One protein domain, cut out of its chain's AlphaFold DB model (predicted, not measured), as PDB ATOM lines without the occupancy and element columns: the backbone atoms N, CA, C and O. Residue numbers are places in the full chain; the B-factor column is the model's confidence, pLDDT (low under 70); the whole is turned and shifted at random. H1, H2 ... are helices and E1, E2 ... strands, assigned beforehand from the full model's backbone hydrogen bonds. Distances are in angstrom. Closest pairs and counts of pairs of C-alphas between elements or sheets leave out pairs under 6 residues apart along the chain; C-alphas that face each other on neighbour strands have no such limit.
ATOM      1  N   PRO A  13      69.527  48.481  79.306       61.84
ATOM      2  CA  PRO A  13      68.128  48.826  79.132       61.84
ATOM      3  C   PRO A  13      67.295  48.052  80.144       61.84
ATOM      4  O   PRO A  13      67.392  46.828  80.235       61.84
ATOM      5  N   THR A  14      66.470  48.758  80.916       79.44
ATOM      6  CA  THR A  14      65.536  48.098  81.833       79.44
ATOM      7  C   THR A  14      64.658  47.119  81.052       79.44
ATOM      8  O   THR A  14      64.416  47.294  79.853       79.44
ATOM      9  N   LEU A  15      64.103  46.106  81.722       79.06
ATOM     10  CA  LEU A  15      63.191  45.153  81.080       79.06
ATOM     11  C   LEU A  15      62.043  45.860  80.327       79.06
ATOM     12  O   LEU A  15      61.613  45.398  79.274       79.06
ATOM     13  N   SER A  16      61.556  46.989  80.851       80.75
ATOM     14  CA  SER A  16      60.507  47.788  80.209       80.75
ATOM     15  C   SER A  16      60.984  48.434  78.904       80.75
ATOM     16  O   SER A  16      60.316  48.313  77.875       80.75
ATOM     17  N   ALA A  17      62.168  49.054  78.917       83.62
ATOM     18  CA  ALA A  17      62.773  49.628  77.717       83.62
ATOM     19  C   ALA A  17      63.026  48.548  76.652       83.62
ATOM     20  O   ALA A  17      62.658  48.733  75.493       83.62
ATOM     21  N   PHE A  18      63.536  47.383  77.061       85.69
ATOM     22  CA  PHE A  18      63.727  46.237  76.173       85.69
ATOM     23  C   PHE A  18      62.412  45.801  75.510       85.69
ATOM     24  O   PHE A  18      62.325  45.740  74.285       85.69
ATOM     25  N   LYS A  19      61.348  45.582  76.297       86.06
ATOM     26  CA  LYS A  19      60.016  45.231  75.770       86.06
ATOM     27  C   LYS A  19      59.486  46.279  74.791       86.06
ATOM     28  O   LYS A  19      58.907  45.916  73.768       86.06
ATOM     29  N   LYS A  20      59.673  47.571  75.087       85.75
ATOM     30  CA  LYS A  20      59.266  48.668  74.196       85.75
ATOM     31  C   LYS A  20      60.000  48.586  72.862       85.75
ATOM     32  O   LYS A  20      59.360  48.711  71.826       85.75
ATOM     33  N   TYR A  21      61.303  48.331  72.871       85.94
ATOM     34  CA  TYR A  21      62.088  48.211  71.645       85.94
ATOM     35  C   TYR A  21      61.739  46.970  70.824       85.94
ATOM     36  O   TYR A  21      61.644  47.079  69.606       85.94
ATOM     37  N   VAL A  22      61.441  45.838  71.463       88.06
ATOM     38  CA  VAL A  22      60.901  44.655  70.769       88.06
ATOM     39  C   VAL A  22      59.569  44.984  70.095       88.06
ATOM     40  O   VAL A  22      59.403  44.751  68.903       88.06
ATOM     41  N   ARG A  23      58.638  45.619  70.821       84.31
ATOM     42  CA  ARG A  23      57.338  46.037  70.263       84.31
ATOM     43  C   ARG A  23      57.464  47.062  69.138       84.31
ATOM     44  O   ARG A  23      56.624  47.083  68.249       84.31
ATOM     45  N   GLN A  24      58.474  47.925  69.199       86.00
ATOM     46  CA  GLN A  24      58.767  48.912  68.158       86.00
ATOM     47  C   GLN A  24      59.492  48.315  66.943       86.00
ATOM     48  O   GLN A  24      59.756  49.059  66.007       86.00
ATOM     49  N   GLY A  25      59.863  47.028  66.957       86.00
ATOM     50  CA  GLY A  25      60.690  46.442  65.896       86.00
ATOM     51  C   GLY A  25      62.114  47.010  65.866       86.00
ATOM     52  O   GLY A  25      62.757  47.057  64.829       86.00
ATOM     53  N   LYS A  26      62.617  47.503  67.002       86.94
ATOM     54  CA  LYS A  26      64.011  47.956  67.141       86.94
ATOM     55  C   LYS A  26      64.947  46.831  67.574       86.94
ATOM     56  O   LYS A  26      66.155  46.950  67.410       86.94
ATOM     57  N   ILE A  27      64.400  45.753  68.139       86.31
ATOM     58  CA  ILE A  27      65.144  44.547  68.513       86.31
ATOM     59  C   ILE A  27      64.418  43.350  67.909       86.31
ATOM     60  O   ILE A  27      63.272  43.079  68.261       86.31
ATOM     61  N   HIS A  28      65.103  42.635  67.019       86.81
ATOM     62  CA  HIS A  28      64.559  41.463  66.326       86.81
ATOM     63  C   HIS A  28      65.112  40.148  66.857       86.81
ATOM     64  O   HIS A  28      64.405  39.148  66.868       86.81
ATOM     65  N   TYR A  29      66.352  40.150  67.339       84.25
ATOM     66  CA  TYR A  29      67.043  38.933  67.732       84.25
ATOM     67  C   TYR A  29      67.664  39.084  69.111       84.25
ATOM     68  O   TYR A  29      68.249  40.117  69.437       84.25
ATOM     69  N   PHE A  30      67.545  38.032  69.913       85.69
ATOM     70  CA  PHE A  30      68.223  37.917  71.195       85.69
ATOM     71  C   PHE A  30      69.109  36.676  71.181       85.69
ATOM     72  O   PHE A  30      68.618  35.564  71.002       85.69
ATOM     73  N   ILE A  31      70.412  36.861  71.367       80.88
ATOM     74  CA  ILE A  31      71.380  35.766  71.455       80.88
ATOM     75  C   ILE A  31      71.729  35.574  72.922       80.88
ATOM     76  O   ILE A  31      72.160  36.511  73.597       80.88
ATOM     77  N   ASN A  32      71.563  34.349  73.416       71.62
ATOM     78  CA  ASN A  32      72.030  34.018  74.751       71.62
ATOM     79  C   ASN A  32      73.506  33.601  74.675       71.62
ATOM     80  O   ASN A  32      73.812  32.444  74.400       71.62
ATOM     81  N   ASN A  33      74.418  34.544  74.929       61.47
ATOM     82  CA  ASN A  33      75.876  34.335  74.939       61.47
ATOM     83  C   ASN A  33      76.380  33.562  76.182       61.47
ATOM     84  O   ASN A  33      77.491  33.786  76.670       61.47
ATOM     85  N   ASN A  72      72.279  41.601  86.392       51.38
ATOM     86  CA  ASN A  72      70.916  41.453  86.939       51.38
ATOM     87  C   ASN A  72      69.813  41.794  85.912       51.38
ATOM     88  O   ASN A  72      68.755  41.168  85.900       51.38
ATOM     89  N   THR A  73      70.083  42.736  85.007       51.59
ATOM     90  CA  THR A  73      69.199  43.114  83.894       51.59
ATOM     91  C   THR A  73      69.096  42.027  82.816       51.59
ATOM     92  O   THR A  73      68.009  41.746  82.304       51.59
ATOM     93  N   SER A  74      70.213  41.374  82.490       64.56
ATOM     94  CA  SER A  74      70.284  40.293  81.506       64.56
ATOM     95  C   SER A  74      69.465  39.079  81.940       64.56
ATOM     96  O   SER A  74      68.796  38.483  81.099       64.56
ATOM     97  N   SER A  75      69.432  38.750  83.234       68.00
ATOM     98  CA  SER A  75      68.649  37.617  83.753       68.00
ATOM     99  C   SER A  75      67.142  37.807  83.549       68.00
ATOM    100  O   SER A  75      66.479  36.925  83.005       68.00
ATOM    101  N   SER A  76      66.590  38.979  83.890       79.12
ATOM    102  CA  SER A  76      65.152  39.249  83.724       79.12
ATOM    103  C   SER A  76      64.719  39.336  82.257       79.12
ATOM    104  O   SER A  76      63.630  38.874  81.908       79.12
ATOM    105  N   ILE A  77      65.564  39.905  81.388       83.25
ATOM    106  CA  ILE A  77      65.322  39.927  79.938       83.25
ATOM    107  C   ILE A  77      65.345  38.506  79.383       83.25
ATOM    108  O   ILE A  77      64.418  38.124  78.672       83.25
ATOM    109  N   THR A  78      66.341  37.703  79.764       81.50
ATOM    110  CA  THR A  78      66.476  36.313  79.310       81.50
ATOM    111  C   THR A  78      65.246  35.491  79.681       81.50
ATOM    112  O   THR A  78      64.642  34.877  78.803       81.50
ATOM    113  N   SER A  79      64.801  35.537  80.943       82.94
ATOM    114  CA  SER A  79      63.597  34.815  81.375       82.94
ATOM    115  C   SER A  79      62.345  35.260  80.617       82.94
ATOM    116  O   SER A  79      61.513  34.431  80.239       82.94
ATOM    117  N   TRP A  80      62.200  36.565  80.358       86.75
ATOM    118  CA  TRP A  80      61.075  37.071  79.575       86.75
ATOM    119  C   TRP A  80      61.141  36.591  78.122       86.75
ATOM    120  O   TRP A  80      60.139  36.093  77.609       86.75
ATOM    121  N   VAL A  81      62.306  36.670  77.476       87.75
ATOM    122  CA  VAL A  81      62.487  36.216  76.093       87.75
ATOM    123  C   VAL A  81      62.185  34.724  75.971       87.75
ATOM    124  O   VAL A  81      61.386  34.326  75.129       87.75
ATOM    125  N   GLN A  82      62.730  33.901  76.866       83.94
ATOM    126  CA  GLN A  82      62.503  32.455  76.880       83.94
ATOM    127  C   GLN A  82      61.024  32.087  77.035       83.94
ATOM    128  O   GLN A  82      60.540  31.159  76.378       83.94
ATOM    129  N   LYS A  83      60.290  32.832  77.870       84.00
ATOM    130  CA  LYS A  83      58.853  32.629  78.076       84.00
ATOM    131  C   LYS A  83      58.027  33.035  76.852       84.00
ATOM    132  O   LYS A  83      57.073  32.340  76.517       84.00
ATOM    133  N   ASN A  84      58.386  34.131  76.185       86.50
ATOM    134  CA  ASN A  84      57.546  34.754  75.154       86.50
ATOM    135  C   ASN A  84      57.935  34.379  73.718       86.50
ATOM    136  O   ASN A  84      57.090  34.481  72.839       86.50
ATOM    137  N   PHE A  85      59.160  33.911  73.466       88.19
ATOM    138  CA  PHE A  85      59.685  33.667  72.116       88.19
ATOM    139  C   PHE A  85      60.336  32.296  71.984       88.19
ATOM    140  O   PHE A  85      60.806  31.706  72.964       88.19
ATOM    141  N   LYS A  86      60.325  31.748  70.767       82.06
ATOM    142  CA  LYS A  86      60.937  30.450  70.451       82.06
ATOM    143  C   LYS A  86      62.437  30.621  70.226       82.06
ATOM    144  O   LYS A  86      62.868  31.567  69.574       82.06
ATOM    145  N   SER A  87      63.217  29.696  70.781       81.88
ATOM    146  CA  SER A  87      64.634  29.559  70.459       81.88
ATOM    147  C   SER A  87      64.804  28.797  69.150       81.88
ATOM    148  O   SER A  87      64.049  27.868  68.859       81.88
ATOM    149  N   LYS A  88      65.844  29.154  68.411       81.12
ATOM    150  CA  LYS A  88      66.352  28.491  67.224       81.12
ATOM    151  C   LYS A  88      67.852  28.313  67.399       81.12
ATOM    152  O   LYS A  88      68.544  29.243  67.800       81.12
ATOM    153  N   THR A  89      68.343  27.126  67.089       78.75
ATOM    154  CA  THR A  89      69.781  26.871  67.047       78.75
ATOM    155  C   THR A  89      70.256  27.075  65.617       78.75
ATOM    156  O   THR A  89      69.724  26.446  64.703       78.75
ATOM    157  N   VAL A  90      71.220  27.973  65.426       78.62
ATOM    158  CA  VAL A  90      71.870  28.233  64.134       78.62
ATOM    159  C   VAL A  90      73.371  28.139  64.373       78.62
ATOM    160  O   VAL A  90      73.887  28.851  65.227       78.62
ATOM    161  N   ASP A  91      74.047  27.203  63.705       76.62
ATOM    162  CA  ASP A  91      75.503  26.994  63.805       76.62
ATOM    163  C   ASP A  91      76.036  26.854  65.247       76.62
ATOM    164  O   ASP A  91      77.102  27.347  65.603       76.62
ATOM    165  N   GLY A  92      75.263  26.189  66.116       72.88
ATOM    166  CA  GLY A  92      75.611  25.988  67.529       72.88
ATOM    167  C   GLY A  92      75.314  27.180  68.449       72.88
ATOM    168  O   GLY A  92      75.573  27.098  69.649       72.88
ATOM    169  N   VAL A  93      74.727  28.261  67.927       73.56
ATOM    170  CA  VAL A  93      74.309  29.443  68.693       73.56
ATOM    171  C   VAL A  93      72.805  29.404  68.955       73.56
ATOM    172  O   VAL A  93      72.001  29.249  68.034       73.56
ATOM    173  N   THR A  94      72.410  29.587  70.217       80.25
ATOM    174  CA  THR A  94      71.000  29.734  70.602       80.25
ATOM    175  C   THR A  94      70.524  31.164  70.342       80.25
ATOM    176  O   THR A  94      70.884  32.103  71.056       80.25
ATOM    177  N   LEU A  95      69.665  31.308  69.338       84.00
ATOM    178  CA  LEU A  95      69.040  32.547  68.886       84.00
ATOM    179  C   LEU A  95      67.553  32.552  69.259       84.00
ATOM    180  O   LEU A  95      66.859  31.571  69.032       84.00
ATOM    181  N   TYR A  96      67.021  33.650  69.781       85.50
ATOM    182  CA  TYR A  96      65.583  33.843  69.977       85.50
ATOM    183  C   TYR A  96      65.078  34.899  68.996       85.50
ATOM    184  O   TYR A  96      65.610  36.010  68.954       85.50
ATOM    185  N   ASP A  97      64.048  34.549  68.226       89.75
ATOM    186  CA  ASP A  97      63.386  35.467  67.298       89.75
ATOM    187  C   ASP A  97      62.300  36.256  68.039       89.75
ATOM    188  O   ASP A  97      61.291  35.696  68.470       89.75
ATOM    189  N   LEU A  98      62.526  37.558  68.208       90.12
ATOM    190  CA  LEU A  98      61.633  38.472  68.921       90.12
ATOM    191  C   LEU A  98      60.524  39.048  68.031       90.12
ATOM    192  O   LEU A  98      59.673  39.792  68.518       90.12
ATOM    193  N   THR A  99      60.511  38.711  66.740       86.06
ATOM    194  CA  THR A  99      59.457  39.129  65.802       86.06
ATOM    195  C   THR A  99      58.237  38.207  65.851       86.06
ATOM    196  O   THR A  99      57.151  38.590  65.417       86.06
ATOM    197  N   GLN A 100      58.382  37.008  66.429       83.06
ATOM    198  CA  GLN A 100      57.342  35.979  66.465       83.06
ATOM    199  C   GLN A 100      57.004  35.550  67.903       83.06
ATOM    200  O   GLN A 100      57.610  34.609  68.432       83.06
ATOM    201  N   PRO A 101      56.029  36.202  68.565       78.19
ATOM    202  CA  PRO A 101      55.602  35.791  69.898       78.19
ATOM    203  C   PRO A 101      54.991  34.378  69.886       78.19
ATOM    204  O   PRO A 101      54.297  33.982  68.950       78.19
ATOM    205  N   LYS A 102      55.241  33.609  70.952       73.38
ATOM    206  CA  LYS A 102      54.762  32.225  71.144       73.38
ATOM    207  C   LYS A 102      53.238  32.111  71.249       73.38
ATOM    208  O   LYS A 102      52.711  31.044  70.955       73.38
ATOM    209  N   SER A 103      52.551  33.179  71.642       63.53
ATOM    210  CA  SER A 103      51.091  33.298  71.597       63.53
ATOM    211  C   SER A 103      50.711  34.728  71.219       63.53
ATOM    212  O   SER A 103      51.350  35.670  71.695       63.53
ATOM    213  N   LYS A 104      49.694  34.884  70.363       54.19
ATOM    214  CA  LYS A 104      48.997  36.160  70.166       54.19
ATOM    215  C   LYS A 104      47.939  36.346  71.242       54.19
ATOM    216  O   LYS A 104      47.359  35.316  71.647       54.19
TER     217      LYS A 104
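What this domain is: This is residues 13 to 33 and 72 to 104 of the 104 residues of an uncharacterized protein of Weizmannia coagulans (UniProt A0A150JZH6). A small, twisted sheet of three strands, a long hairpin of E2 and E3 with short E1 along its other edge, has helix H2 lying across one face; a second helix, H1, packs on H2 near residue 77 and grazes the sheet. The turn of the hairpin reaches away from the helices, and E3 bends near its far end. The printed part has 54 residues with two named helices and three named strands, in the order H1, E1, H2, E2, E3; the sheet runs E1, E3, E2, antiparallel throughout, and the class is mixed, helices and strands. The whole is compact, with a radius of gyration of the C-alphas of 10.7 A, and rounded, spanning 30 by 28 by 18 A.

How they stand to each other: Start with H1, residues 15 to 23, which touches H2, residues 72 to 84, through residues 73 to 77 of H2 alone. Their closest C-alphas, those of Leu 15 and Ile 77, are 5.8 A apart, and the helices run the same way at a steep tilt of 41 degrees. With residues 19 to 23, H1 only grazes the sheet. Next comes E1, residues 29 to 31, an edge strand antiparallel to E3, residues 93 to 101; look for N 30 and O 96, 3.0 A apart and within hydrogen-bond range. H2 is on the sheet in two layers, a helix on one face of a sheet, at a height over the sheet of 10.9 A. It lies over E1 and E3 and runs across the strands, at 64 degrees to E1 on the local plane; the closest C-alphas of H2 and E3, those of Asn 84 and Pro 101, are 5.7 A apart. E2, residues 85 to 90, forms a hairpin with E3, with N 88 and O 95 within hydrogen-bond range at 2.7 A. E1 and E2 are apart. Every O i to N i+4 pair of H1 is within hydrogen-bond range, and 8 of 9 are in H2.

Where its parts are: Find C-alpha 15 at (63.191, 45.153, 81.080); from there H1 runs 12.3 A to residue 23. E1 covers 6.5 A. H2 begins at C-alpha 72, at (70.916, 41.453, 86.939), and runs 19.0 A to residue 84; E2 follows at once for 15.5 A. E3 runs 19.8 A, bends by 70 degrees at residue 98 and ends at C-alpha 101, at (55.602, 35.791, 69.898).

The domain as a whole: The two C-alphas farthest apart, those of Ser 16 and Asp 91, are 30.4 A apart. Residues 34 to 71 are not printed, and C-alphas 33 and 72 are 14.8 A apart across this cut. The links H1 to E1, H2 to E2 and E2 to E3 are tight. The model's pLDDT is under 70 at residues 13, 33, 72 to 75 and 103 to 104.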